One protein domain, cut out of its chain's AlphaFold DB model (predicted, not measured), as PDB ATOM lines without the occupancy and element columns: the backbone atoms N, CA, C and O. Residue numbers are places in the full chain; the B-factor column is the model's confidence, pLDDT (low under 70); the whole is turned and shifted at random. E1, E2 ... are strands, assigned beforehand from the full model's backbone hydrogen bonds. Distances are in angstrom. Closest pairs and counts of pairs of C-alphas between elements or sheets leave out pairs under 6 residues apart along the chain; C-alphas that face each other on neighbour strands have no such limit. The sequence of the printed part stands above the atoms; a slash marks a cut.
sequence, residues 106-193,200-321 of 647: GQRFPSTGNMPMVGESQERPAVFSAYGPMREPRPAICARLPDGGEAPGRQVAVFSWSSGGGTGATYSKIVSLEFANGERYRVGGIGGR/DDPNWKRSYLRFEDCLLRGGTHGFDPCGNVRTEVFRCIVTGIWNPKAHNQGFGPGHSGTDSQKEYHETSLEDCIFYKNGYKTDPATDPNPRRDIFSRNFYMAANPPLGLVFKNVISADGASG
ATOM      1  N   GLY A 106     117.931 145.631 151.890       89.62
ATOM      2  CA  GLY A 106     116.953 146.413 152.654       89.62
ATOM      3  C   GLY A 106     115.531 146.425 152.082       89.62
ATOM      4  O   GLY A 106     114.626 146.944 152.733       89.62
ATOM      5  N   GLN A 107     115.301 145.841 150.903       90.25
ATOM      6  CA  GLN A 107     113.995 145.838 150.248       90.25
ATOM      7  C   GLN A 107     113.275 144.490 150.361       90.25
ATOM      8  O   GLN A 107     113.874 143.434 150.588       90.25
ATOM      9  N   ARG A 108     111.949 144.533 150.192       85.69
ATOM     10  CA  ARG A 108     111.083 143.352 150.163       85.69
ATOM     11  C   ARG A 108     110.557 143.161 148.750       85.69
ATOM     12  O   ARG A 108     109.895 144.045 148.214       85.69
ATOM     13  N   PHE A 109     110.839 142.004 148.172       81.25
ATOM     14  CA  PHE A 109     110.435 141.641 146.822       81.25
ATOM     15  C   PHE A 109     109.249 140.689 146.882       81.25
ATOM     16  O   PHE A 109     109.260 139.758 147.688       81.25
ATOM     17  N   PRO A 110     108.230 140.876 146.040       73.00
ATOM     18  CA  PRO A 110     107.124 139.940 146.000       73.00
ATOM     19  C   PRO A 110     107.554 138.604 145.367       73.00
ATOM     20  O   PRO A 110     108.411 138.561 144.484       73.00
ATOM     21  N   SER A 111     106.963 137.493 145.810       65.50
ATOM     22  CA  SER A 111     107.181 136.160 145.243       65.50
ATOM     23  C   SER A 111     106.385 136.034 143.946       65.50
ATOM     24  O   SER A 111     105.271 135.514 143.914       65.50
ATOM     25  N   THR A 112     106.904 136.605 142.871       51.88
ATOM     26  CA  THR A 112     106.098 136.900 141.682       51.88
ATOM     27  C   THR A 112     106.226 135.908 140.524       51.88
ATOM     28  O   THR A 112     105.812 136.205 139.405       51.88
ATOM     29  N   GLY A 113     106.718 134.697 140.777       53.97
ATOM     30  CA  GLY A 113     106.651 133.588 139.825       53.97
ATOM     31  C   GLY A 113     107.938 132.778 139.735       53.97
ATOM     32  O   GLY A 113     108.878 132.980 140.496       53.97
ATOM     33  N   ASN A 114     107.967 131.855 138.775       61.69
ATOM     34  CA  ASN A 114     109.046 130.889 138.587       61.69
ATOM     35  C   ASN A 114     110.297 131.546 137.985       61.69
ATOM     36  O   ASN A 114     110.412 131.660 136.762       61.69
ATOM     37  N   MET A 115     111.224 131.990 138.838       68.94
ATOM     38  CA  MET A 115     112.547 132.425 138.387       68.94
ATOM     39  C   MET A 115     113.342 131.227 137.842       68.94
ATOM     40  O   MET A 115     113.408 130.192 138.516       68.94
ATOM     41  N   PRO A 116     113.935 131.343 136.643       69.00
ATOM     42  CA  PRO A 116     114.559 130.221 135.959       69.00
ATOM     43  C   PRO A 116     115.943 129.920 136.551       69.00
ATOM     44  O   PRO A 116     116.825 130.770 136.592       69.00
ATOM     45  N   MET A 117     116.127 128.679 136.997       71.19
ATOM     46  CA  MET A 117     117.351 128.167 137.629       71.19
ATOM     47  C   MET A 117     118.295 127.520 136.602       71.19
ATOM     48  O   MET A 117     118.546 126.317 136.640       71.19
ATOM     49  N   VAL A 118     118.755 128.296 135.622       70.44
ATOM     50  CA  VAL A 118     119.451 127.791 134.420       70.44
ATOM     51  C   VAL A 118     120.892 128.282 134.339       70.44
ATOM     52  O   VAL A 118     121.254 129.037 133.444       70.44
ATOM     53  N   GLY A 119     121.719 127.850 135.290       72.88
ATOM     54  CA  GLY A 119     123.171 127.918 135.123       72.88
ATOM     55  C   GLY A 119     123.677 126.914 134.086       72.88
ATOM     56  O   GLY A 119     122.970 125.972 133.730       72.88
ATOM     57  N   GLU A 120     124.915 127.095 133.637       74.50
ATOM     58  CA  GLU A 120     125.570 126.199 132.674       74.50
ATOM     59  C   GLU A 120     126.190 124.975 133.355       74.50
ATOM     60  O   GLU A 120     126.126 123.861 132.830       74.50
ATOM     61  N   SER A 121     126.804 125.190 134.522       74.38
ATOM     62  CA  SER A 121     127.495 124.164 135.307       74.38
ATOM     63  C   SER A 121     127.548 124.531 136.796       74.38
ATOM     64  O   SER A 121     127.102 125.602 137.210       74.38
ATOM     65  N   GLN A 122     128.120 123.657 137.628       78.12
ATOM     66  CA  GLN A 122     128.343 123.939 139.051       78.12
ATOM     67  C   GLN A 122     129.326 125.105 139.268       78.12
ATOM     68  O   GLN A 122     129.189 125.880 140.226       78.12
ATOM     69  N   GLU A 123     130.298 125.246 138.369       81.75
ATOM     70  CA  GLU A 123     131.260 126.342 138.315       81.75
ATOM     71  C   GLU A 123     130.593 127.612 137.797       81.75
ATOM     72  O   GLU A 123     130.840 128.673 138.359       81.75
ATOM     73  N   ARG A 124     129.676 127.503 136.825       78.25
ATOM     74  CA  ARG A 124     128.916 128.621 136.237       78.25
ATOM     75  C   ARG A 124     127.408 128.526 136.528       78.25
ATOM     76  O   ARG A 124     126.613 128.336 135.605       78.25
ATOM     77  N   PRO A 125     126.985 128.612 137.802       83.50
ATOM     78  CA  PRO A 125     125.582 128.493 138.167       83.50
ATOM     79  C   PRO A 125     124.846 129.812 137.927       83.50
ATOM     80  O   PRO A 125     125.451 130.882 137.984       83.50
ATOM     81  N   ALA A 126     123.521 129.748 137.805       83.75
ATOM     82  CA  ALA A 126     122.696 130.934 137.997       83.75
ATOM     83  C   ALA A 126     122.800 131.386 139.466       83.75
ATOM     84  O   ALA A 126     122.673 130.572 140.386       83.75
ATOM     85  N   VAL A 127     123.046 132.669 139.703       89.56
ATOM     86  CA  VAL A 127     123.240 133.244 141.037       89.56
ATOM     87  C   VAL A 127     122.073 134.157 141.378       89.56
ATOM     88  O   VAL A 127     121.813 135.140 140.696       89.56
ATOM     89  N   PHE A 128     121.407 133.871 142.488       89.38
ATOM     90  CA  PHE A 128     120.395 134.730 143.091       89.38
ATOM     91  C   PHE A 128     120.984 135.310 144.369       89.38
ATOM     92  O   PHE A 128     121.224 134.582 145.332       89.38
ATOM     93  N   SER A 129     121.276 136.608 144.375       92.69
ATOM     94  CA  SER A 129     121.938 137.247 145.512       92.69
ATOM     95  C   SER A 129     121.542 138.708 145.679       92.69
ATOM     96  O   SER A 129     120.576 139.167 145.083       92.69
ATOM     97  N   ALA A 130     122.245 139.434 146.540       92.75
ATOM     98  CA  ALA A 130     121.910 140.793 146.915       92.75
ATOM     99  C   ALA A 130     122.991 141.784 146.477       92.75
ATOM    100  O   ALA A 130     124.173 141.456 146.549       92.75
ATOM    101  N   TYR A 131     122.594 143.002 146.105       95.25
ATOM    102  CA  TYR A 131     123.513 144.126 145.897       95.25
ATOM    103  C   TYR A 131     123.177 145.305 146.816       95.25
ATOM    104  O   TYR A 131     122.059 145.419 147.331       95.25
ATOM    105  N   GLY A 132     124.151 146.188 147.004       93.50
ATOM    106  CA  GLY A 132     124.075 147.341 147.893       93.50
ATOM    107  C   GLY A 132     124.870 147.141 149.189       93.50
ATOM    108  O   GLY A 132     125.462 146.081 149.412       93.50
ATOM    109  N   PRO A 133     124.911 148.160 150.063       90.25
ATOM    110  CA  PRO A 133     125.735 148.147 151.265       90.25
ATOM    111  C   PRO A 133     125.413 146.957 152.174       90.25
ATOM    112  O   PRO A 133     124.269 146.777 152.585       90.25
ATOM    113  N   MET A 134     126.429 146.180 152.557       84.81
ATOM    114  CA  MET A 134     126.258 144.986 153.401       84.81
ATOM    115  C   MET A 134     125.586 145.274 154.750       84.81
ATOM    116  O   MET A 134     124.862 144.421 155.249       84.81
ATOM    117  N   ARG A 135     125.761 146.497 155.279       84.31
ATOM    118  CA  ARG A 135     125.119 146.972 156.515       84.31
ATOM    119  C   ARG A 135     123.590 146.980 156.462       84.31
ATOM    120  O   ARG A 135     122.958 147.082 157.509       84.31
ATOM    121  N   GLU A 136     123.012 146.964 155.262       88.75
ATOM    122  CA  GLU A 136     121.570 146.905 155.069       88.75
ATOM    123  C   GLU A 136     121.070 145.451 155.120       88.75
ATOM    124  O   GLU A 136     121.779 144.538 154.675       88.75
ATOM    125  N   PRO A 137     119.836 145.208 155.603       86.56
ATOM    126  CA  PRO A 137     119.295 143.860 155.744       86.56
ATOM    127  C   PRO A 137     119.324 143.038 154.449       86.56
ATOM    128  O   PRO A 137     119.323 143.587 153.342       86.56
ATOM    129  N   ARG A 138     119.303 141.702 154.580       88.38
ATOM    130  CA  ARG A 138     119.106 140.818 153.419       88.38
ATOM    131  C   ARG A 138     117.813 141.232 152.698       88.38
ATOM    132  O   ARG A 138     116.827 141.530 153.374       88.38
ATOM    133  N   PRO A 139     117.782 141.247 151.359       89.69
ATOM    134  CA  PRO A 139     116.524 141.391 150.645       89.69
ATOM    135  C   PRO A 139     115.600 140.222 150.997       89.69
ATOM    136  O   PRO A 139     116.035 139.067 151.048       89.69
ATOM    137  N   ALA A 140     114.331 140.530 151.249       85.56
ATOM    138  CA  ALA A 140     113.339 139.541 151.654       85.56
ATOM    139  C   ALA A 140     112.383 139.224 150.508       85.56
ATOM    140  O   ALA A 140     111.642 140.098 150.058       85.56
ATOM    141  N   ILE A 141     112.346 137.968 150.076       81.31
ATOM    142  CA  ILE A 141     111.348 137.475 149.135       81.31
ATOM    143  C   ILE A 141     110.089 137.093 149.919       81.31
ATOM    144  O   ILE A 141     110.120 136.202 150.772       81.31
ATOM    145  N   CYS A 142     108.989 137.794 149.645       73.44
ATOM    146  CA  CYS A 142     107.752 137.761 150.418       73.44
ATOM    147  C   CYS A 142     106.542 137.376 149.561       73.44
ATOM    148  O   CYS A 142     106.375 137.858 148.449       73.44
ATOM    149  N   ALA A 143     105.619 136.603 150.125       59.84
ATOM    150  CA  ALA A 143     104.338 136.250 149.504       59.84
ATOM    151  C   ALA A 143     103.362 137.410 149.225       59.84
ATOM    152  O   ALA A 143     102.438 137.258 148.426       59.84
ATOM    153  N   ARG A 144     103.499 138.539 149.929       53.75
ATOM    154  CA  ARG A 144     102.562 139.673 149.867       53.75
ATOM    155  C   ARG A 144     103.209 140.877 149.200       53.75
ATOM    156  O   ARG A 144     104.382 141.159 149.450       53.75
ATOM    157  N   LEU A 145     102.438 141.573 148.365       48.22
ATOM    158  CA  LEU A 145     102.871 142.802 147.708       48.22
ATOM    159  C   LEU A 145     102.949 143.972 148.715       48.22
ATOM    160  O   LEU A 145     102.235 143.962 149.722       48.22
ATOM    161  N   PRO A 146     103.792 144.992 148.456       38.97
ATOM    162  CA  PRO A 146     103.889 146.195 149.292       38.97
ATOM    163  C   PRO A 146     102.584 147.001 149.418       38.97
ATOM    164  O   PRO A 146     102.431 147.752 150.374       38.97
ATOM    165  N   ASP A 147     101.645 146.838 148.481       47.25
ATOM    166  CA  ASP A 147     100.331 147.501 148.453       47.25
ATOM    167  C   ASP A 147      99.239 146.749 149.241       47.25
ATOM    168  O   ASP A 147      98.085 147.174 149.267       47.25
ATOM    169  N   GLY A 148      99.586 145.634 149.894       40.66
ATOM    170  CA  GLY A 148      98.639 144.804 150.642       40.66
ATOM    171  C   GLY A 148      97.841 143.816 149.785       40.66
ATOM    172  O   GLY A 148      97.027 143.077 150.339       40.66
ATOM    173  N   GLY A 149      98.082 143.745 148.472       41.66
ATOM    174  CA  GLY A 149      97.461 142.755 147.596       41.66
ATOM    175  C   GLY A 149      97.976 141.332 147.846       41.66
ATOM    176  O   GLY A 149      99.187 141.087 147.923       41.66
ATOM    177  N   GLU A 150      97.059 140.366 147.942       40.94
ATOM    178  CA  GLU A 150      97.396 138.942 147.847       40.94
ATOM    179  C   GLU A 150      97.646 138.570 146.380       40.94
ATOM    180  O   GLU A 150      96.843 138.881 145.499       40.94
ATOM    181  N   ALA A 151      98.765 137.895 146.101       41.69
ATOM    182  CA  ALA A 151      98.983 137.311 144.782       41.69
ATOM    183  C   ALA A 151      97.924 136.212 144.538       41.69
ATOM    184  O   ALA A 151      97.801 135.308 145.366       41.69
ATOM    185  N   PRO A 152      97.157 136.257 143.433       33.09
ATOM    186  CA  PRO A 152      96.122 135.266 143.173       33.09
ATOM    187  C   PRO A 152      96.744 133.903 142.831       33.09
ATOM    188  O   PRO A 152      97.508 133.780 141.876       33.09
ATOM    189  N   GLY A 153      96.371 132.861 143.583       39.00
ATOM    190  CA  GLY A 153      96.712 131.460 143.297       39.00
ATOM    191  C   GLY A 153      97.722 130.830 144.263       39.00
ATOM    192  O   GLY A 153      98.521 131.518 144.889       39.00
ATOM    193  N   ARG A 154      97.663 129.491 144.390       40.44
ATOM    194  CA  ARG A 154      98.534 128.656 145.245       40.44
ATOM    195  C   ARG A 154      99.997 129.092 145.123       40.44
ATOM    196  O   ARG A 154     100.644 128.798 144.118       40.44
ATOM    197  N   GLN A 155     100.512 129.736 146.164       49.06
ATOM    198  CA  GLN A 155     101.875 130.248 146.219       49.06
ATOM    199  C   GLN A 155     102.859 129.093 146.384       49.06
ATOM    200  O   GLN A 155     103.120 128.604 147.484       49.06
ATOM    201  N   VAL A 156     103.363 128.597 145.258       46.91
ATOM    202  CA  VAL A 156     104.324 127.501 145.219       46.91
ATOM    203  C   VAL A 156     105.389 127.825 144.178       46.91
ATOM    204  O   VAL A 156     105.085 127.925 142.995       46.91
ATOM    205  N   ALA A 157     106.627 127.888 144.670       49.44
ATOM    206  CA  ALA A 157     107.902 128.094 143.985       49.44
ATOM    207  C   ALA A 157     108.344 129.557 143.790       49.44
ATOM    208  O   ALA A 157     107.787 130.306 142.995       49.44
ATOM    209  N   VAL A 158     109.406 129.937 144.513       53.47
ATOM    210  CA  VAL A 158     110.150 131.191 144.277       53.47
ATOM    211  C   VAL A 158     111.151 131.012 143.129       53.47
ATOM    212  O   VAL A 158     111.350 131.915 142.323       53.47
ATOM    213  N   PHE A 159     111.726 129.813 143.006       58.25
ATOM    214  CA  PHE A 159     112.637 129.444 141.925       58.25
ATOM    215  C   PHE A 159     112.215 128.093 141.371       58.25
ATOM    216  O   PHE A 159     112.065 127.117 142.117       58.25
ATOM    217  N   SER A 160     111.949 128.043 140.072       52.34
ATOM    218  CA  SER A 160     111.410 126.847 139.445       52.34
ATOM    219  C   SER A 160     111.737 126.798 137.960       52.34
ATOM    220  O   SER A 160     111.884 127.815 137.284       52.34
ATOM    221  N   TRP A 161     111.840 125.576 137.455       48.66
ATOM    222  CA  TRP A 161     112.028 125.278 136.051       48.66
ATOM    223  C   TRP A 161     110.638 125.103 135.431       48.66
ATOM    224  O   TRP A 161     110.064 124.016 135.460       48.66
ATOM    225  N   SER A 162     110.019 126.190 134.957       41.75
ATOM    226  CA  SER A 162     108.666 126.108 134.378       41.75
ATOM    227  C   SER A 162     108.488 126.777 133.020       41.75
ATOM    228  O   SER A 162     107.351 126.990 132.595       41.75
ATOM    229  N   SER A 163     109.554 127.109 132.300       35.34
ATOM    230  CA  SER A 163     109.408 127.584 130.924       35.34
ATOM    231  C   SER A 163     109.846 126.519 129.927       35.34
ATOM    232  O   SER A 163     110.938 126.603 129.381       35.34
ATOM    233  N   GLY A 164     108.959 125.559 129.642       35.00
ATOM    234  CA  GLY A 164     108.915 124.979 128.294       35.00
ATOM    235  C   GLY A 164     109.384 123.540 128.095       35.00
ATOM    236  O   GLY A 164     109.964 123.264 127.056       35.00
ATOM    237  N   GLY A 165     109.106 122.616 129.020       33.59
ATOM    238  CA  GLY A 165     109.102 121.177 128.699       33.59
ATOM    239  C   GLY A 165     110.437 120.561 128.260       33.59
ATOM    240  O   GLY A 165     110.433 119.440 127.764       33.59
ATOM    241  N   GLY A 166     111.561 121.256 128.435       39.84
ATOM    242  CA  GLY A 166     112.873 120.712 128.109       39.84
ATOM    243  C   GLY A 166     113.364 119.668 129.121       39.84
ATOM    244  O   GLY A 166     112.816 119.477 130.206       39.84
ATOM    245  N   THR A 167     114.436 118.993 128.755       42.53
ATOM    246  CA  THR A 167     115.154 117.987 129.539       42.53
ATOM    247  C   THR A 167     116.562 118.531 129.772       42.53
ATOM    248  O   THR A 167     117.378 118.532 128.851       42.53
ATOM    249  N   GLY A 168     116.837 119.112 130.946       53.84
ATOM    250  CA  GLY A 168     118.128 119.752 131.221       53.84
ATOM    251  C   GLY A 168     118.477 119.835 132.706       53.84
ATOM    252  O   GLY A 168     117.594 119.997 133.546       53.84
ATOM    253  N   ALA A 169     119.774 119.723 133.005       62.75
ATOM    254  CA  ALA A 169     120.344 119.946 134.332       62.75
ATOM    255  C   ALA A 169     120.040 121.369 134.826       62.75
ATOM    256  O   ALA A 169     120.011 122.307 134.027       62.75
ATOM    257  N   THR A 170     119.882 121.551 136.137       71.12
ATOM    258  CA  THR A 170     119.791 122.892 136.742       71.12
ATOM    259  C   THR A 170     120.980 123.149 137.650       71.12
ATOM    260  O   THR A 170     121.314 122.302 138.468       71.12
ATOM    261  N   TYR A 171     121.627 124.307 137.519       79.06
ATOM    262  CA  TYR A 171     122.740 124.709 138.384       79.06
ATOM    263  C   TYR A 171     122.444 126.083 138.972       79.06
ATOM    264  O   TYR A 171     122.282 127.057 138.232       79.06
ATOM    265  N   SER A 172     122.321 126.187 140.295       82.56
ATOM    266  CA  SER A 172     121.958 127.454 140.939       82.56
ATOM    267  C   SER A 172     122.568 127.650 142.323       82.56
ATOM    268  O   SER A 172     122.735 126.710 143.098       82.56
ATOM    269  N   LYS A 173     122.873 128.910 142.644       89.25
ATOM    270  CA  LYS A 173     123.311 129.374 143.964       89.25
ATOM    271  C   LYS A 173     122.382 130.483 144.444       89.25
ATOM    272  O   LYS A 173     122.170 131.465 143.743       89.25
ATOM    273  N   ILE A 174     121.861 130.338 145.652       89.12
ATOM    274  CA  ILE A 174     120.990 131.303 146.319       89.12
ATOM    275  C   ILE A 174     121.728 131.786 147.557       89.12
ATOM    276  O   ILE A 174     122.020 130.992 148.451       89.12
ATOM    277  N   VAL A 175     122.070 133.071 147.595       92.12
ATOM    278  CA  VAL A 175     123.035 133.585 148.566       92.12
ATOM    279  C   VAL A 175     122.563 134.878 149.208       92.12
ATOM    280  O   VAL A 175     122.284 135.852 148.510       92.12
ATOM    281  N   SER A 176     122.575 134.919 150.541       90.88
ATOM    282  CA  SER A 176     122.259 136.110 151.334       90.88
ATOM    283  C   SER A 176     120.841 136.660 151.091       90.88
ATOM    284  O   SER A 176     120.628 137.876 151.096       90.88
ATOM    285  N   LEU A 177     119.859 135.773 150.912       89.12
ATOM    286  CA  LEU A 177     118.444 136.133 150.785       89.12
ATOM    287  C   LEU A 177     117.651 135.727 152.032       89.12
ATOM    288  O   LEU A 177     117.969 134.741 152.703       89.12
ATOM    289  N   GLU A 178     116.597 136.480 152.326       87.38
ATOM    290  CA  GLU A 178     115.561 136.068 153.268       87.38
ATOM    291  C   GLU A 178     114.324 135.570 152.509       87.38
ATOM    292  O   GLU A 178     113.891 136.179 151.534       87.38
ATOM    293  N   PHE A 179     113.724 134.488 152.993       81.94
ATOM    294  CA  PHE A 179     112.432 133.978 152.552       81.94
ATOM    295  C   PHE A 179     111.447 134.124 153.704       81.94
ATOM    296  O   PHE A 179     111.618 133.483 154.745       81.94
ATOM    297  N   ALA A 180     110.441 134.986 153.528       72.75
ATOM    298  CA  ALA A 180     109.494 135.348 154.578       72.75
ATOM    299  C   ALA A 180     108.025 135.219 154.143       72.75
ATOM    300  O   ALA A 180     107.638 135.575 153.031       72.75
ATOM    301  N   ASN A 181     107.189 134.757 155.078       61.50
ATOM    302  CA  ASN A 181     105.729 134.722 154.977       61.50
ATOM    303  C   ASN A 181     105.128 133.950 153.782       61.50
ATOM    304  O   ASN A 181     104.012 134.264 153.383       61.50
ATOM    305  N   GLY A 182     105.813 132.951 153.216       53.53
ATOM    306  CA  GLY A 182     105.242 132.078 152.175       53.53
ATOM    307  C   GLY A 182     104.336 130.969 152.719       53.53
ATOM    308  O   GLY A 182     104.657 130.387 153.750       53.53
ATOM    309  N   GLU A 183     103.261 130.607 151.999       47.72
ATOM    310  CA  GLU A 183     102.437 129.418 152.312       47.72
ATOM    311  C   GLU A 183     103.225 128.096 152.163       47.72
ATOM    312  O   GLU A 183     102.953 127.116 152.864       47.72
ATOM    313  N   ARG A 184     104.214 128.058 151.247       48.69
ATOM    314  CA  ARG A 184     105.233 126.999 151.083       48.69
ATOM    315  C   ARG A 184     106.536 127.541 150.470       48.69
ATOM    316  O   ARG A 184     106.490 128.114 149.384       48.69
ATOM    317  N   TYR A 185     107.704 127.240 151.050       53.91
ATOM    318  CA  TYR A 185     109.003 127.414 150.373       53.91
ATOM    319  C   TYR A 185     109.395 126.143 149.631       53.91
ATOM    320  O   TYR A 185     110.153 125.313 150.129       53.91
ATOM    321  N   ARG A 186     108.893 126.000 148.405       50.72
ATOM    322  CA  ARG A 186     109.543 125.101 147.449       50.72
ATOM    323  C   ARG A 186     110.626 125.873 146.724       50.72
ATOM    324  O   ARG A 186     110.334 126.878 146.074       50.72
ATOM    325  N   VAL A 187     111.853 125.394 146.827       49.03
ATOM    326  CA  VAL A 187     112.963 125.882 146.020       49.03
ATOM    327  C   VAL A 187     113.579 124.669 145.366       49.03
ATOM    328  O   VAL A 187     114.261 123.886 146.006       49.03
ATOM    329  N   GLY A 188     113.219 124.442 144.116       40.84
ATOM    330  CA  GLY A 188     113.320 123.107 143.551       40.84
ATOM    331  C   GLY A 188     112.298 122.990 142.450       40.84
ATOM    332  O   GLY A 188     111.101 122.795 142.674       40.84
ATOM    333  N   GLY A 189     112.776 123.243 141.245       36.69
ATOM    334  CA  GLY A 189     111.975 123.330 140.052       36.69
ATOM    335  C   GLY A 189     111.749 121.979 139.421       36.69
ATOM    336  O   GLY A 189     112.185 121.815 138.302       36.69
ATOM    337  N   ILE A 190     111.030 121.066 140.074       35.69
ATOM    338  CA  ILE A 190     110.202 120.090 139.352       35.69
ATOM    339  C   ILE A 190     108.875 119.972 140.102       35.69
ATOM    340  O   ILE A 190     108.607 119.037 140.846       35.69
ATOM    341  N   GLY A 191     108.019 120.978 139.917       29.66
ATOM    342  CA  GLY A 191     106.635 121.000 140.404       29.66
ATOM    343  C   GLY A 191     105.688 120.068 139.638       29.66
ATOM    344  O   GLY A 191     104.486 120.320 139.602       29.66
ATOM    345  N   GLY A 192     106.204 119.012 139.011       29.48
ATOM    346  CA  GLY A 192     105.399 117.908 138.509       29.48
ATOM    347  C   GLY A 192     105.308 116.839 139.586       29.48
ATOM    348  O   GLY A 192     106.270 116.596 140.308       29.48
ATOM    349  N   ARG A 193     104.170 116.151 139.697       31.84
ATOM    350  CA  ARG A 193     104.210 114.806 140.277       31.84
ATOM    351  C   ARG A 193     105.327 114.050 139.549       31.84
ATOM    352  O   ARG A 193     105.347 114.071 138.322       31.84
ATOM    353  N   ASP A 200     116.784 107.551 132.520       52.31
ATOM    354  CA  ASP A 200     117.472 107.571 131.231       52.31
ATOM    355  C   ASP A 200     117.961 108.961 130.778       52.31
ATOM    356  O   ASP A 200     118.649 109.034 129.761       52.31
ATOM    357  N   ASP A 201     117.679 110.051 131.508       53.81
ATOM    358  CA  ASP A 201     118.174 111.394 131.167       53.81
ATOM    359  C   ASP A 201     119.536 111.678 131.847       53.81
ATOM    360  O   ASP A 201     119.592 112.013 133.035       53.81
ATOM    361  N   PRO A 202     120.679 111.597 131.136       56.12
ATOM    362  CA  PRO A 202     121.991 111.879 131.719       56.12
ATOM    363  C   PRO A 202     122.171 113.343 132.149       56.12
ATOM    364  O   PRO A 202     123.076 113.630 132.937       56.12
ATOM    365  N   ASN A 203     121.339 114.273 131.667       54.44
ATOM    366  CA  ASN A 203     121.402 115.674 132.078       54.44
ATOM    367  C   ASN A 203     120.758 115.884 133.455       54.44
ATOM    368  O   ASN A 203     121.233 116.715 134.226       54.44
ATOM    369  N   TRP A 204     119.751 115.091 133.828       56.12
ATOM    370  CA  TRP A 204     119.155 115.118 135.171       56.12
ATOM    371  C   TRP A 204     120.200 114.902 136.277       56.12
ATOM    372  O   TRP A 204     120.241 115.667 137.247       56.12
ATOM    373  N   LYS A 205     121.111 113.938 136.062       60.81
ATOM    374  CA  LYS A 205     122.178 113.506 136.989       60.81
ATOM    375  C   LYS A 205     123.165 114.601 137.395       60.81
ATOM    376  O   LYS A 205     123.973 114.390 138.292       60.81
ATOM    377  N   ARG A 206     123.123 115.764 136.743       66.69
ATOM    378  CA  ARG A 206     124.072 116.859 136.970       66.69
ATOM    379  C   ARG A 206     123.478 118.041 137.737       66.69
ATOM    380  O   ARG A 206     124.178 119.022 137.943       66.69
ATOM    381  N   SER A 207     122.215 117.979 138.166       74.56
ATOM    382  CA  SER A 207     121.571 119.129 138.817       74.56
ATOM    383  C   SER A 207     122.157 119.447 140.199       74.56
ATOM    384  O   SER A 207     122.328 118.556 141.036       74.56
ATOM    385  N   TYR A 208     122.406 120.732 140.447       78.88
ATOM    386  CA  TYR A 208     123.070 121.282 141.621       78.88
ATOM    387  C   TYR A 208     122.352 122.529 142.150       78.88
ATOM    388  O   TYR A 208     122.125 123.501 141.423       78.88
ATOM    389  N   LEU A 209     122.087 122.547 143.453       81.94
ATOM    390  CA  LEU A 209     121.523 123.695 144.153       81.94
ATOM    391  C   LEU A 209     122.326 123.998 145.413       81.94
ATOM    392  O   LEU A 209     122.560 123.108 146.224       81.94
ATOM    393  N   ARG A 210     122.691 125.264 145.629       88.56
ATOM    394  CA  ARG A 210     123.309 125.704 146.886       88.56
ATOM    395  C   ARG A 210     122.587 126.882 147.511       88.56
ATOM    396  O   ARG A 210     122.321 127.871 146.837       88.56
ATOM    397  N   PHE A 211     122.364 126.798 148.816       90.38
ATOM    398  CA  PHE A 211     121.985 127.910 149.676       90.38
ATOM    399  C   PHE A 211     123.161 128.327 150.541       90.38
ATOM    400  O   PHE A 211     123.806 127.476 151.152       90.38
ATOM    401  N   GLU A 212     123.410 129.629 150.628       93.31
ATOM    402  CA  GLU A 212     124.466 130.176 151.473       93.31
ATOM    403  C   GLU A 212     124.010 131.441 152.201       93.31
ATOM    404  O   GLU A 212     123.533 132.382 151.569       93.31
ATOM    405  N   ASP A 213     124.188 131.488 153.525       92.69
ATOM    406  CA  ASP A 213     123.847 132.660 154.351       92.69
ATOM    407  C   ASP A 213     122.380 133.114 154.183       92.69
ATOM    408  O   ASP A 213     122.058 134.303 154.196       92.69
ATOM    409  N   CYS A 214     121.467 132.161 153.985       90.44
ATOM    410  CA  CYS A 214     120.045 132.437 153.795       90.44
ATOM    411  C   CYS A 214     119.263 132.317 155.109       90.44
ATOM    412  O   CYS A 214     119.561 131.474 155.956       90.44
ATOM    413  N   LEU A 215     118.209 133.126 155.241       88.56
ATOM    414  CA  LEU A 215     117.230 133.027 156.325       88.56
ATOM    415  C   LEU A 215     115.892 132.552 155.758       88.56
ATOM    416  O   LEU A 215     115.293 133.232 154.934       88.56
ATOM    417  N   LEU A 216     115.410 131.399 156.207       86.06
ATOM    418  CA  LEU A 216     114.143 130.814 155.788       86.06
ATOM    419  C   LEU A 216     113.187 130.808 156.980       86.06
ATOM    420  O   LEU A 216     113.459 130.145 157.982       86.06
ATOM    421  N   ARG A 217     112.073 131.545 156.891       80.75
ATOM    422  CA  ARG A 217     111.125 131.659 158.009       80.75
ATOM    423  C   ARG A 217     109.679 131.919 157.621       80.75
ATOM    424  O   ARG A 217     109.413 132.504 156.577       80.75
ATOM    425  N   GLY A 218     108.733 131.561 158.483       70.38
ATOM    426  CA  GLY A 218     107.326 131.966 158.370       70.38
ATOM    427  C   GLY A 218     106.337 130.824 158.126       70.38
ATOM    428  O   GLY A 218     106.672 129.651 158.269       70.38
ATOM    429  N   GLY A 219     105.104 131.198 157.759       67.06
ATOM    430  CA  GLY A 219     103.903 130.349 157.678       67.06
ATOM    431  C   GLY A 219     103.872 129.278 156.573       67.06
ATOM    432  O   GLY A 219     102.880 129.150 155.855       67.06
ATOM    433  N   THR A 220     104.955 128.521 156.424       68.06
ATOM    434  CA  THR A 220     105.151 127.473 155.416       68.06
ATOM    435  C   THR A 220     105.091 126.073 156.031       68.06
ATOM    436  O   THR A 220     105.274 125.869 157.228       68.06
ATOM    437  N   HIS A 221     104.888 125.073 155.175       68.75
ATOM    438  CA  HIS A 221     105.000 123.662 155.542       68.75
ATOM    439  C   HIS A 221     106.455 123.204 155.722       68.75
ATOM    440  O   HIS A 221     106.676 122.133 156.277       68.75
ATOM    441  N   GLY A 222     107.434 123.959 155.218       72.12
ATOM    442  CA  GLY A 222     108.845 123.611 155.348       72.12
ATOM    443  C   GLY A 222     109.782 124.148 154.287       72.12
ATOM    444  O   GLY A 222     109.345 124.835 153.360       72.12
ATOM    445  N   PHE A 223     111.065 123.820 154.453       75.81
ATOM    446  CA  PHE A 223     112.094 123.932 153.426       75.81
ATOM    447  C   PHE A 223     112.343 122.559 152.791       75.81
ATOM    448  O   PHE A 223     112.728 121.598 153.461       75.81
ATOM    449  N   ASP A 224     112.098 122.490 151.488       71.25
ATOM    450  CA  ASP A 224     112.161 121.261 150.706       71.25
ATOM    451  C   ASP A 224     112.865 121.542 149.369       71.25
ATOM    452  O   ASP A 224     112.240 122.082 148.441       71.25
ATOM    453  N   PRO A 225     114.173 121.240 149.267       62.81
ATOM    454  CA  PRO A 225     114.904 121.331 148.014       62.81
ATOM    455  C   PRO A 225     114.555 120.148 147.096       62.81
ATOM    456  O   PRO A 225     115.358 119.242 146.877       62.81
ATOM    457  N   CYS A 226     113.328 120.128 146.567       55.78
ATOM    458  CA  CYS A 226     112.856 119.067 145.675       55.78
ATOM    459  C   CYS A 226     113.675 119.005 144.375       55.78
ATOM    460  O   CYS A 226     113.818 120.009 143.676       55.78
ATOM    461  N   GLY A 227     114.068 117.794 143.978       54.66
ATOM    462  CA  GLY A 227     114.416 117.485 142.591       54.66
ATOM    463  C   GLY A 227     115.820 117.878 142.129       54.66
ATOM    464  O   GLY A 227     116.037 117.960 140.929       54.66
ATOM    465  N   ASN A 228     116.772 118.106 143.035       61.50
ATOM    466  CA  ASN A 228     118.186 118.225 142.668       61.50
ATOM    467  C   ASN A 228     118.950 116.972 143.080       61.50
ATOM    468  O   ASN A 228     118.680 116.394 144.135       61.50
ATOM    469  N   VAL A 229     119.914 116.565 142.256       67.06
ATOM    470  CA  VAL A 229     120.786 115.421 142.547       67.06
ATOM    471  C   VAL A 229     121.776 115.784 143.641       67.06
ATOM    472  O   VAL A 229     122.014 114.968 144.519       67.06
ATOM    473  N   ARG A 230     122.271 117.028 143.652       78.62
ATOM    474  CA  ARG A 230     123.112 117.561 144.726       78.62
ATOM    475  C   ARG A 230     122.550 118.864 145.280       78.62
ATOM    476  O   ARG A 230     122.362 119.831 144.544       78.62
ATOM    477  N   THR A 231     122.318 118.899 146.587       81.12
ATOM    478  CA  THR A 231     121.910 120.107 147.312       81.12
ATOM    479  C   THR A 231     122.896 120.426 148.427       81.12
ATOM    480  O   THR A 231     123.200 119.572 149.249       81.12
ATOM    481  N   GLU A 232     123.355 121.669 148.509       88.44
ATOM    482  CA  GLU A 232     124.205 122.150 149.598       88.44
ATOM    483  C   GLU A 232     123.515 123.289 150.344       88.44
ATOM    484  O   GLU A 232     123.026 124.244 149.745       88.44
ATOM    485  N   VAL A 233     123.485 123.217 151.667       89.75
ATOM    486  CA  VAL A 233     122.909 124.243 152.534       89.75
ATOM    487  C   VAL A 233     123.988 124.635 153.527       89.75
ATOM    488  O   VAL A 233     124.395 123.827 154.354       89.75
ATOM    489  N   PHE A 234     124.486 125.863 153.422       93.56
ATOM    490  CA  PHE A 234     125.649 126.312 154.176       93.56
ATOM    491  C   PHE A 234     125.358 127.610 154.923       93.56
ATOM    492  O   PHE A 234     124.964 128.607 154.316       93.56
ATOM    493  N   ARG A 235     125.578 127.624 156.243       93.75
ATOM    494  CA  ARG A 235     125.354 128.811 157.094       93.75
ATOM    495  C   ARG A 235     123.948 129.398 156.974       93.75
ATOM    496  O   ARG A 235     123.758 130.611 157.023       93.75
ATOM    497  N   CYS A 236     122.958 128.536 156.779       92.12
ATOM    498  CA  CYS A 236     121.566 128.950 156.671       92.12
ATOM    499  C   CYS A 236     120.845 128.796 158.005       92.12
ATOM    500  O   CYS A 236     121.141 127.911 158.812       92.12
ATOM    501  N   ILE A 237     119.840 129.639 158.199       92.31
ATOM    502  CA  ILE A 237     118.959 129.603 159.360       92.31
ATOM    503  C   ILE A 237     117.561 129.270 158.860       92.31
ATOM    504  O   ILE A 237     117.015 129.979 158.016       92.31
ATOM    505  N   VAL A 238     116.977 128.204 159.394       89.75
ATOM    506  CA  VAL A 238     115.586 127.820 159.161       89.75
ATOM    507  C   VAL A 238     114.846 127.927 160.483       89.75
ATOM    508  O   VAL A 238     115.146 127.202 161.437       89.75
ATOM    509  N   THR A 239     113.894 128.848 160.572       89.50
ATOM    510  CA  THR A 239     113.219 129.119 161.840       89.50
ATOM    511  C   THR A 239     111.773 129.548 161.681       89.50
ATOM    512  O   THR A 239     111.398 130.160 160.687       89.50
ATOM    513  N   GLY A 240     110.943 129.260 162.678       84.75
ATOM    514  CA  GLY A 240     109.573 129.752 162.712       84.75
ATOM    515  C   GLY A 240     108.695 129.179 161.603       84.75
ATOM    516  O   GLY A 240     107.832 129.883 161.090       84.75
ATOM    517  N   ILE A 241     108.943 127.935 161.190       84.25
ATOM    518  CA  ILE A 241     108.129 127.219 160.201       84.25
ATOM    519  C   ILE A 241     106.855 126.701 160.872       84.25
ATOM    520  O   ILE A 241     106.923 125.903 161.815       84.25
ATOM    521  N   TRP A 242     105.693 127.108 160.362       82.00
ATOM    522  CA  TRP A 242     104.399 126.689 160.892       82.00
ATOM    523  C   TRP A 242     103.291 126.715 159.838       82.00
ATOM    524  O   TRP A 242     103.282 127.541 158.934       82.00
ATOM    525  N   ASN A 243     102.301 125.838 159.996       79.38
ATOM    526  CA  ASN A 243     101.034 125.910 159.272       79.38
ATOM    527  C   ASN A 243      99.969 125.073 160.009       79.38
ATOM    528  O   ASN A 243     100.183 123.885 160.276       79.38
ATOM    529  N   PRO A 244      98.792 125.631 160.330       81.00
ATOM    530  CA  PRO A 244      97.805 124.949 161.165       81.00
ATOM    531  C   PRO A 244      97.217 123.687 160.522       81.00
ATOM    532  O   PRO A 244      96.739 122.808 161.240       81.00
ATOM    533  N   LYS A 245      97.258 123.584 159.187       81.00
ATOM    534  CA  LYS A 245      96.576 122.546 158.396       81.00
ATOM    535  C   LYS A 245      97.531 121.538 157.751       81.00
ATOM    536  O   LYS A 245      97.098 120.758 156.905       81.00
ATOM    537  N   ALA A 246      98.814 121.540 158.107       74.88
ATOM    538  CA  ALA A 246      99.820 120.763 157.391       74.88
ATOM    539  C   ALA A 246     100.795 120.009 158.283       74.88
ATOM    540  O   ALA A 246     100.975 120.354 159.445       74.88
ATOM    541  N   HIS A 247     101.444 118.988 157.725       76.38
ATOM    542  CA  HIS A 247     102.603 118.336 158.333       76.38
ATOM    543  C   HIS A 247     103.831 119.219 158.114       76.38
ATOM    544  O   HIS A 247     104.343 119.279 156.997       76.38
ATOM    545  N   ASN A 248     104.256 119.932 159.156       79.94
ATOM    546  CA  ASN A 248     105.273 120.971 159.029       79.94
ATOM    547  C   ASN A 248     106.651 120.409 159.334       79.94
ATOM    548  O   ASN A 248     106.839 119.771 160.365       79.94
ATOM    549  N   GLN A 249     107.614 120.665 158.462       80.38
ATOM    550  CA  GLN A 249     108.976 120.172 158.587       80.38
ATOM    551  C   GLN A 249     109.935 121.337 158.406       80.38
ATOM    552  O   GLN A 249     109.864 122.002 157.386       80.38
ATOM    553  N   GLY A 250     110.825 121.611 159.359       77.56
ATOM    554  CA  GLY A 250     111.867 122.628 159.171       77.56
ATOM    555  C   GLY A 250     112.649 122.344 157.890       77.56
ATOM    556  O   GLY A 250     112.675 123.163 156.978       77.56
ATOM    557  N   PHE A 251     113.146 121.118 157.782       80.81
ATOM    558  CA  PHE A 251     113.688 120.516 156.579       80.81
ATOM    559  C   PHE A 251     113.016 119.171 156.322       80.81
ATOM    560  O   PHE A 251     112.913 118.329 157.222       80.81
ATOM    561  N   GLY A 252     112.596 118.953 155.082       72.19
ATOM    562  CA  GLY A 252     112.152 117.647 154.626       72.19
ATOM    563  C   GLY A 252     112.472 117.474 153.152       72.19
ATOM    564  O   GLY A 252     111.853 118.170 152.354       72.19
ATOM    565  N   PRO A 253     113.394 116.574 152.764       59.06
ATOM    566  CA  PRO A 253     113.579 116.243 151.362       59.06
ATOM    567  C   PRO A 253     112.315 115.492 150.928       59.06
ATOM    568  O   PRO A 253     112.054 114.381 151.393       59.06
ATOM    569  N   GLY A 254     111.468 116.153 150.143       50.47
ATOM    570  CA  GLY A 254     110.076 115.800 149.880       50.47
ATOM    571  C   GLY A 254     109.846 114.504 149.115       50.47
ATOM    572  O   GLY A 254     109.312 114.522 148.010       50.47
ATOM    573  N   HIS A 255     110.140 113.360 149.721       52.97
ATOM    574  CA  HIS A 255     109.896 112.064 149.108       52.97
ATOM    575  C   HIS A 255     109.019 111.214 150.024       52.97
ATOM    576  O   HIS A 255     109.500 110.373 150.772       52.97
ATOM    577  N   SER A 256     107.704 111.416 149.971       39.88
ATOM    578  CA  SER A 256     106.735 110.462 150.514       39.88
ATOM    579  C   SER A 256     106.407 109.403 149.452       39.88
ATOM    580  O   SER A 256     105.482 109.586 148.667       39.88
ATOM    581  N   GLY A 257     107.180 108.315 149.430       41.81
ATOM    582  CA  GLY A 257     106.756 106.975 148.998       41.81
ATOM    583  C   GLY A 257     106.133 106.781 147.610       41.81
ATOM    584  O   GLY A 257     104.971 106.383 147.527       41.81
ATOM    585  N   THR A 258     106.910 106.909 146.533       41.84
ATOM    586  CA  THR A 258     106.586 106.216 145.273       41.84
ATOM    587  C   THR A 258     107.788 105.404 144.796       41.84
ATOM    588  O   THR A 258     108.889 105.941 144.731       41.84
ATOM    589  N   ASP A 259     107.561 104.140 144.418       43.03
ATOM    590  CA  ASP A 259     108.551 103.151 143.927       43.03
ATOM    591  C   ASP A 259     109.352 103.595 142.676       43.03
ATOM    592  O   ASP A 259     110.203 102.864 142.170       43.03
ATOM    593  N   SER A 260     109.068 104.787 142.147       42.16
ATOM    594  CA  SER A 260     109.610 105.350 140.910       42.16
ATOM    595  C   SER A 260     110.918 106.133 141.071       42.16
ATOM    596  O   SER A 260     111.381 106.705 140.092       42.16
ATOM    597  N   GLN A 261     111.508 106.206 142.268       51.03
ATOM    598  CA  GLN A 261     112.719 107.000 142.518       51.03
ATOM    599  C   GLN A 261     113.853 106.113 143.027       51.03
ATOM    600  O   GLN A 261     114.087 106.009 144.225       51.03
ATOM    601  N   LYS A 262     114.545 105.422 142.121       51.31
ATOM    602  CA  LYS A 262     115.596 104.453 142.474       51.31
ATOM    603  C   LYS A 262     117.001 105.059 142.590       51.31
ATOM    604  O   LYS A 262     117.928 104.336 142.940       51.31
ATOM    605  N   GLU A 263     117.174 106.354 142.323       55.03
ATOM    606  CA  GLU A 263     118.501 106.979 142.223       55.03
ATOM    607  C   GLU A 263     118.878 107.888 143.410       55.03
ATOM    608  O   GLU A 263     118.028 108.389 144.145       55.03
ATOM    609  N   TYR A 264     120.192 108.053 143.601       58.38
ATOM    610  CA  TYR A 264     120.839 108.744 144.720       58.38
ATOM    611  C   TYR A 264     120.590 110.261 144.695       58.38
ATOM    612  O   TYR A 264     120.769 110.910 143.665       58.38
ATOM    613  N   HIS A 265     120.269 110.834 145.858       68.56
ATOM    614  CA  HIS A 265     120.279 112.280 146.092       68.56
ATOM    615  C   HIS A 265     121.319 112.613 147.158       68.56
ATOM    616  O   HIS A 265     121.297 112.052 148.250       68.56
ATOM    617  N   GLU A 266     122.206 113.555 146.880       75.94
ATOM    618  CA  GLU A 266     123.174 114.079 147.834       75.94
ATOM    619  C   GLU A 266     122.637 115.371 148.433       75.94
ATOM    620  O   GLU A 266     122.209 116.289 147.727       75.94
ATOM    621  N   THR A 267     122.626 115.466 149.757       80.88
ATOM    622  CA  THR A 267     122.273 116.720 150.420       80.88
ATOM    623  C   THR A 267     123.201 116.974 151.589       80.88
ATOM    624  O   THR A 267     123.313 116.143 152.479       80.88
ATOM    625  N   SER A 268     123.857 118.126 151.622       87.12
ATOM    626  CA  SER A 268     124.673 118.532 152.761       87.12
ATOM    627  C   SER A 268     124.070 119.744 153.457       87.12
ATOM    628  O   SER A 268     123.614 120.690 152.817       87.12
ATOM    629  N   LEU A 269     124.071 119.710 154.784       89.75
ATOM    630  CA  LEU A 269     123.725 120.815 155.659       89.75
ATOM    631  C   LEU A 269     124.912 121.067 156.582       89.75
ATOM    632  O   LEU A 269     125.248 120.215 157.404       89.75
ATOM    633  N   GLU A 270     125.545 122.226 156.433       94.44
ATOM    634  CA  GLU A 270     126.754 122.592 157.166       94.44
ATOM    635  C   GLU A 270     126.612 123.968 157.824       94.44
ATOM    636  O   GLU A 270     126.117 124.917 157.209       94.44
ATOM    637  N   ASP A 271     127.006 124.066 159.097       95.06
ATOM    638  CA  ASP A 271     126.908 125.283 159.923       95.06
ATOM    639  C   ASP A 271     125.486 125.886 159.957       95.06
ATOM    640  O   ASP A 271     125.301 127.103 159.982       95.06
ATOM    641  N   CYS A 272     124.455 125.037 159.908       94.38
ATOM    642  CA  CYS A 272     123.060 125.472 159.826       94.38
ATOM    643  C   CYS A 272     122.351 125.470 161.185       94.38
ATOM    644  O   CYS A 272     122.631 124.643 162.054       94.38
ATOM    645  N   ILE A 273     121.359 126.350 161.331       95.31
ATOM    646  CA  ILE A 273     120.509 126.437 162.524       95.31
ATOM    647  C   ILE A 273     119.069 126.109 162.152       95.31
ATOM    648  O   ILE A 273     118.482 126.740 161.275       95.31
ATOM    649  N   PHE A 274     118.489 125.163 162.879       93.56
ATOM    650  CA  PHE A 274     117.087 124.786 162.812       93.56
ATOM    651  C   PHE A 274     116.465 125.015 164.178       93.56
ATOM    652  O   PHE A 274     116.771 124.314 165.142       93.56
ATOM    653  N   TYR A 275     115.619 126.037 164.266       93.12
ATOM    654  CA  TYR A 275     115.076 126.489 165.537       93.12
ATOM    655  C   TYR A 275     113.601 126.826 165.429       93.12
ATOM    656  O   TYR A 275     113.201 127.599 164.561       93.12
ATOM    657  N   LYS A 276     112.786 126.311 166.347       90.31
ATOM    658  CA  LYS A 276     111.355 126.616 166.394       90.31
ATOM    659  C   LYS A 276     110.607 126.320 165.081       90.31
ATOM    660  O   LYS A 276     109.848 127.148 164.583       90.31
ATOM    661  N   ASN A 277     110.780 125.118 164.528       88.31
ATOM    662  CA  ASN A 277     110.053 124.678 163.331       88.31
ATOM    663  C   ASN A 277     109.046 123.563 163.614       88.31
ATOM    664  O   ASN A 277     109.177 122.803 164.571       88.31
ATOM    665  N   GLY A 278     108.070 123.424 162.718       86.31
ATOM    666  CA  GLY A 278     107.110 122.323 162.731       86.31
ATOM    667  C   GLY A 278     105.795 122.645 163.449       86.31
ATOM    668  O   GLY A 278     104.977 121.759 163.667       86.31
ATOM    669  N   TYR A 279     105.547 123.891 163.839       87.81
ATOM    670  CA  TYR A 279     104.428 124.211 164.728       87.81
ATOM    671  C   TYR A 279     103.085 124.308 164.012       87.81
ATOM    672  O   TYR A 279     103.007 124.489 162.796       87.81
ATOM    673  N   LYS A 280     101.995 124.186 164.771       86.56
ATOM    674  CA  LYS A 280     100.627 124.373 164.255       86.56
ATOM    675  C   LYS A 280     100.053 125.763 164.497       86.56
ATOM    676  O   LYS A 280      99.000 126.075 163.952       86.56
ATOM    677  N   THR A 281     100.721 126.563 165.308       85.38
ATOM    678  CA  THR A 281     100.437 127.983 165.516       85.38
ATOM    679  C   THR A 281     101.723 128.765 165.312       85.38
ATOM    680  O   THR A 281     102.805 128.176 165.314       85.38
ATOM    681  N   ASP A 282     101.592 130.065 165.063       84.50
ATOM    682  CA  ASP A 282     102.723 130.922 164.735       84.50
ATOM    683  C   ASP A 282     103.673 131.073 165.934       84.50
ATOM    684  O   ASP A 282     103.310 131.733 166.908       84.50
ATOM    685  N   PRO A 283     104.899 130.520 165.885       84.00
ATOM    686  CA  PRO A 283     105.853 130.611 166.984       84.00
ATOM    687  C   PRO A 283     106.427 132.022 167.187       84.00
ATOM    688  O   PRO A 283     107.156 132.232 168.159       84.00
ATOM    689  N   ALA A 284     106.149 132.971 166.283       80.50
ATOM    690  CA  ALA A 284     106.521 134.374 166.442       80.50
ATOM    691  C   ALA A 284     105.534 135.150 167.328       80.50
ATOM    692  O   ALA A 284     105.943 136.099 167.994       80.50
ATOM    693  N   THR A 285     104.255 134.763 167.345       82.56
ATOM    694  CA  THR A 285     103.207 135.457 168.118       82.56
ATOM    695  C   THR A 285     102.657 134.630 169.275       82.56
ATOM    696  O   THR A 285     102.090 135.187 170.209       82.56
ATOM    697  N   ASP A 286     102.798 133.308 169.212       82.31
ATOM    698  CA  ASP A 286     102.392 132.378 170.259       82.31
ATOM    699  C   ASP A 286     103.619 132.019 171.120       82.31
ATOM    700  O   ASP A 286     104.552 131.382 170.616       82.31
ATOM    701  N   PRO A 287     103.671 132.422 172.405       76.62
ATOM    702  CA  PRO A 287     104.790 132.090 173.285       76.62
ATOM    703  C   PRO A 287     104.880 130.587 173.595       76.62
ATOM    704  O   PRO A 287     105.958 130.124 173.978       76.62
ATOM    705  N   ASN A 288     103.796 129.824 173.398       79.62
ATOM    706  CA  ASN A 288     103.779 128.369 173.511       79.62
ATOM    707  C   ASN A 288     103.094 127.719 172.291       79.62
ATOM    708  O   ASN A 288     101.982 127.187 172.395       79.62
ATOM    709  N   PRO A 289     103.772 127.723 171.135       86.25
ATOM    710  CA  PRO A 289     103.175 127.274 169.893       86.25
ATOM    711  C   PRO A 289     102.820 125.783 169.941       86.25
ATOM    712  O   PRO A 289     103.560 124.950 170.474       86.25
ATOM    713  N   ARG A 290     101.667 125.422 169.366       88.44
ATOM    714  CA  ARG A 290     101.102 124.071 169.470       88.44
ATOM    715  C   ARG A 290     101.985 123.040 168.767       88.44
ATOM    716  O   ARG A 290     102.213 123.131 167.555       88.44
ATOM    717  N   ARG A 291     102.373 122.008 169.520       89.38
ATOM    718  CA  ARG A 291     103.136 120.838 169.065       89.38
ATOM    719  C   ARG A 291     102.215 119.673 168.709       89.38
ATOM    720  O   ARG A 291     101.230 119.422 169.400       89.38
ATOM    721  N   ASP A 292     102.551 118.946 167.652       87.25
ATOM    722  CA  ASP A 292     101.987 117.623 167.360       87.25
ATOM    723  C   ASP A 292     103.113 116.585 167.340       87.25
ATOM    724  O   ASP A 292     104.265 116.965 167.476       87.25
ATOM    725  N   ILE A 293     102.808 115.297 167.164       84.44
ATOM    726  CA  ILE A 293     103.825 114.229 167.156       84.44
ATOM    727  C   ILE A 293     104.551 114.049 165.815       84.44
ATOM    728  O   ILE A 293     105.539 113.317 165.741       84.44
ATOM    729  N   PHE A 294     104.093 114.687 164.737       79.50
ATOM    730  CA  PHE A 294     104.530 114.371 163.370       79.50
ATOM    731  C   PHE A 294     105.431 115.442 162.744       79.50
ATOM    732  O   PHE A 294     106.246 115.131 161.871       79.50
ATOM    733  N   SER A 295     105.285 116.683 163.182       85.38
ATOM    734  CA  SER A 295     105.928 117.869 162.625       85.38
ATOM    735  C   SER A 295     107.213 118.178 163.390       85.38
ATOM    736  O   SER A 295     107.218 118.078 164.609       85.38
ATOM    737  N   ARG A 296     108.313 118.524 162.719       85.44
ATOM    738  CA  ARG A 296     109.645 118.543 163.360       85.44
ATOM    739  C   ARG A 296     110.627 119.500 162.699       85.44
ATOM    740  O   ARG A 296     110.327 120.087 161.665       85.44
ATOM    741  N   ASN A 297     111.818 119.649 163.282       86.62
ATOM    742  CA  ASN A 297     112.920 120.370 162.635       86.62
ATOM    743  C   ASN A 297     113.430 119.621 161.396       86.62
ATOM    744  O   ASN A 297     113.653 120.244 160.365       86.62
ATOM    745  N   PHE A 298     113.537 118.291 161.466       81.00
ATOM    746  CA  PHE A 298     114.078 117.460 160.388       81.00
ATOM    747  C   PHE A 298     113.267 116.190 160.198       81.00
ATOM    748  O   PHE A 298     113.300 115.303 161.051       81.00
ATOM    749  N   TYR A 299     112.584 116.063 159.065       76.69
ATOM    750  CA  TYR A 299     111.861 114.845 158.720       76.69
ATOM    751  C   TYR A 299     112.386 114.217 157.454       76.69
ATOM    752  O   TYR A 299     112.478 114.872 156.422       76.69
ATOM    753  N   MET A 300     112.644 112.914 157.517       69.56
ATOM    754  CA  MET A 300     113.050 112.150 156.349       69.56
ATOM    755  C   MET A 300     112.229 110.882 156.263       69.56
ATOM    756  O   MET A 300     112.195 110.047 157.175       69.56
ATOM    757  N   ALA A 301     111.524 110.776 155.146       55.81
ATOM    758  CA  ALA A 301     110.827 109.568 154.763       55.81
ATOM    759  C   ALA A 301     111.827 108.526 154.231       55.81
ATOM    760  O   ALA A 301     112.927 108.857 153.796       55.81
ATOM    761  N   ALA A 302     111.441 107.250 154.299       49.50
ATOM    762  CA  ALA A 302     112.215 106.141 153.749       49.50
ATOM    763  C   ALA A 302     112.168 106.191 152.217       49.50
ATOM    764  O   ALA A 302     111.156 105.814 151.643       49.50
ATOM    765  N   ASN A 303     113.229 106.683 151.585       54.16
ATOM    766  CA  ASN A 303     113.445 106.724 150.133       54.16
ATOM    767  C   ASN A 303     114.974 106.614 149.863       54.16
ATOM    768  O   ASN A 303     115.678 106.428 150.860       54.16
ATOM    769  N   PRO A 304     115.470 106.548 148.601       54.09
ATOM    770  CA  PRO A 304     116.749 105.900 148.226       54.09
ATOM    771  C   PRO A 304     117.929 106.499 148.988       54.09
ATOM    772  O   PRO A 304     117.746 107.586 149.524       54.09
ATOM    773  N   PRO A 305     119.122 105.862 149.025       57.31
ATOM    774  CA  PRO A 305     120.307 106.408 149.687       57.31
ATOM    775  C   PRO A 305     120.444 107.911 149.472       57.31
ATOM    776  O   PRO A 305     120.876 108.391 148.421       57.31
ATOM    777  N   LEU A 306     120.024 108.648 150.497       61.38
ATOM    778  CA  LEU A 306     120.206 110.072 150.562       61.38
ATOM    779  C   LEU A 306     121.629 110.173 151.086       61.38
ATOM    780  O   LEU A 306     121.875 109.807 152.237       61.38
ATOM    781  N   GLY A 307     122.577 110.571 150.237       69.06
ATOM    782  CA  GLY A 307     123.944 110.929 150.616       69.06
ATOM    783  C   GLY A 307     123.909 112.175 151.493       69.06
ATOM    784  O   GLY A 307     124.358 113.251 151.105       69.06
ATOM    785  N   LEU A 308     123.241 112.052 152.632       80.06
ATOM    786  CA  LEU A 308     122.809 113.145 153.454       80.06
ATOM    787  C   LEU A 308     123.832 113.365 154.542       80.06
ATOM    788  O   LEU A 308     124.123 112.461 155.322       80.06
ATOM    789  N   VAL A 309     124.329 114.585 154.623       87.00
ATOM    790  CA  VAL A 309     125.375 114.959 155.558       87.00
ATOM    791  C   VAL A 309     124.902 116.150 156.368       87.00
ATOM    792  O   VAL A 309     124.652 117.216 155.821       87.00
ATOM    793  N   PHE A 310     124.816 115.982 157.678       90.06
ATOM    794  CA  PHE A 310     124.678 117.064 158.640       90.06
ATOM    795  C   PHE A 310     126.033 117.274 159.312       90.06
ATOM    796  O   PHE A 310     126.592 116.343 159.894       90.06
ATOM    797  N   LYS A 311     126.571 118.486 159.250       94.88
ATOM    798  CA  LYS A 311     127.815 118.839 159.931       94.88
ATOM    799  C   LYS A 311     127.642 120.164 160.659       94.88
ATOM    800  O   LYS A 311     127.168 121.128 160.068       94.88
ATOM    801  N   ASN A 312     128.027 120.223 161.931       96.69
ATOM    802  CA  ASN A 312     127.943 121.450 162.732       96.69
ATOM    803  C   ASN A 312     126.526 122.068 162.747       96.69
ATOM    804  O   ASN A 312     126.362 123.289 162.708       96.69
ATOM    805  N   VAL A 313     125.489 121.231 162.784       95.56
ATOM    806  CA  VAL A 313     124.094 121.683 162.765       95.56
ATOM    807  C   VAL A 313     123.582 121.885 164.186       95.56
ATOM    808  O   VAL A 313     123.857 121.075 165.071       95.56
ATOM    809  N   ILE A 314     122.797 122.942 164.410       97.12
ATOM    810  CA  ILE A 314     121.976 123.082 165.617       97.12
ATOM    811  C   ILE A 314     120.537 122.679 165.279       97.12
ATOM    812  O   ILE A 314     119.907 123.325 164.446       97.12
ATOM    813  N   SER A 315     120.008 121.642 165.935       95.31
ATOM    814  CA  SER A 315     118.570 121.324 165.955       95.31
ATOM    815  C   SER A 315     118.039 121.631 167.340       95.31
ATOM    816  O   SER A 315     118.464 120.986 168.296       95.31
ATOM    817  N   ALA A 316     117.138 122.597 167.468       94.50
ATOM    818  CA  ALA A 316     116.591 122.955 168.767       94.50
ATOM    819  C   ALA A 316     115.110 123.325 168.704       94.50
ATOM    820  O   ALA A 316     114.664 124.052 167.810       94.50
ATOM    821  N   ASP A 317     114.370 122.891 169.722       90.81
ATOM    822  CA  ASP A 317     112.984 123.294 169.956       90.81
ATOM    823  C   ASP A 317     112.070 123.076 168.733       90.81
ATOM    824  O   ASP A 317     111.287 123.949 168.348       90.81
ATOM    825  N   GLY A 318     112.179 121.918 168.076       90.38
ATOM    826  CA  GLY A 318     111.229 121.501 167.045       90.38
ATOM    827  C   GLY A 318     109.866 121.147 167.648       90.38
ATOM    828  O   GLY A 318     109.755 120.868 168.841       90.38
ATOM    829  N   ALA A 319     108.796 121.129 166.854       88.88
ATOM    830  CA  ALA A 319     107.484 120.738 167.371       88.88
ATOM    831  C   ALA A 319     107.477 119.299 167.929       88.88
ATOM    832  O   ALA A 319     106.993 119.112 169.041       88.88
ATOM    833  N   SER A 320     108.081 118.332 167.228       86.50
ATOM    834  CA  SER A 320     108.227 116.929 167.647       86.50
ATOM    835  C   SER A 320     109.618 116.389 167.376       86.50
ATOM    836  O   SER A 320     109.982 116.241 166.214       86.50
ATOM    837  N   GLY A 321     110.352 115.984 168.404       76.75
ATOM    838  CA  GLY A 321     111.639 115.320 168.243       76.75
ATOM    839  C   GLY A 321     112.646 116.014 167.319       76.75
ATOM    840  O   GLY A 321     112.462 117.092 166.756       76.75
TER     841      GLY A 321
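This is residues 106 to 193 and 200 to 321 of the 647 residues of an uncharacterized protein of bacterium (UniProt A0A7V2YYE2). What shape? With little regular structure, the chain winds in stacked turns: parallel sheets E2 E4 E6 E9 E12 E15 and E1 E3 E5 E7 E10 E13 E16 are walls at a corner, and parallel E8 E11 E14 faces the second, a sandwich. How large? The 210 printed residues, 66 in sixteen strands numbered in chain order, hold no named helix: all strand, compact, radius of gyration of the C-alphas 16.6 A, spans 50 by 41 by 35 A.

Which strands pair? E1, residues 108 to 110, and E3, residues 140 to 142, are parallel, with N 109 and O 140 within hydrogen-bond range, 2.8 A. What bends? E15, residues 306 to 311, runs on into E16, residues 314 to 316, at 90 degrees.

Where first? E1 starts at C-alpha 108 (111.083, 143.352, 150.163). Where last? E16 ends at C-alpha 316 (116.591, 122.955, 168.767).

Any cut? Residues 194 to 199 are not printed; C-alphas 193 and 200 are 17.6 A apart. Low pLDDT? 82 residues are under 70.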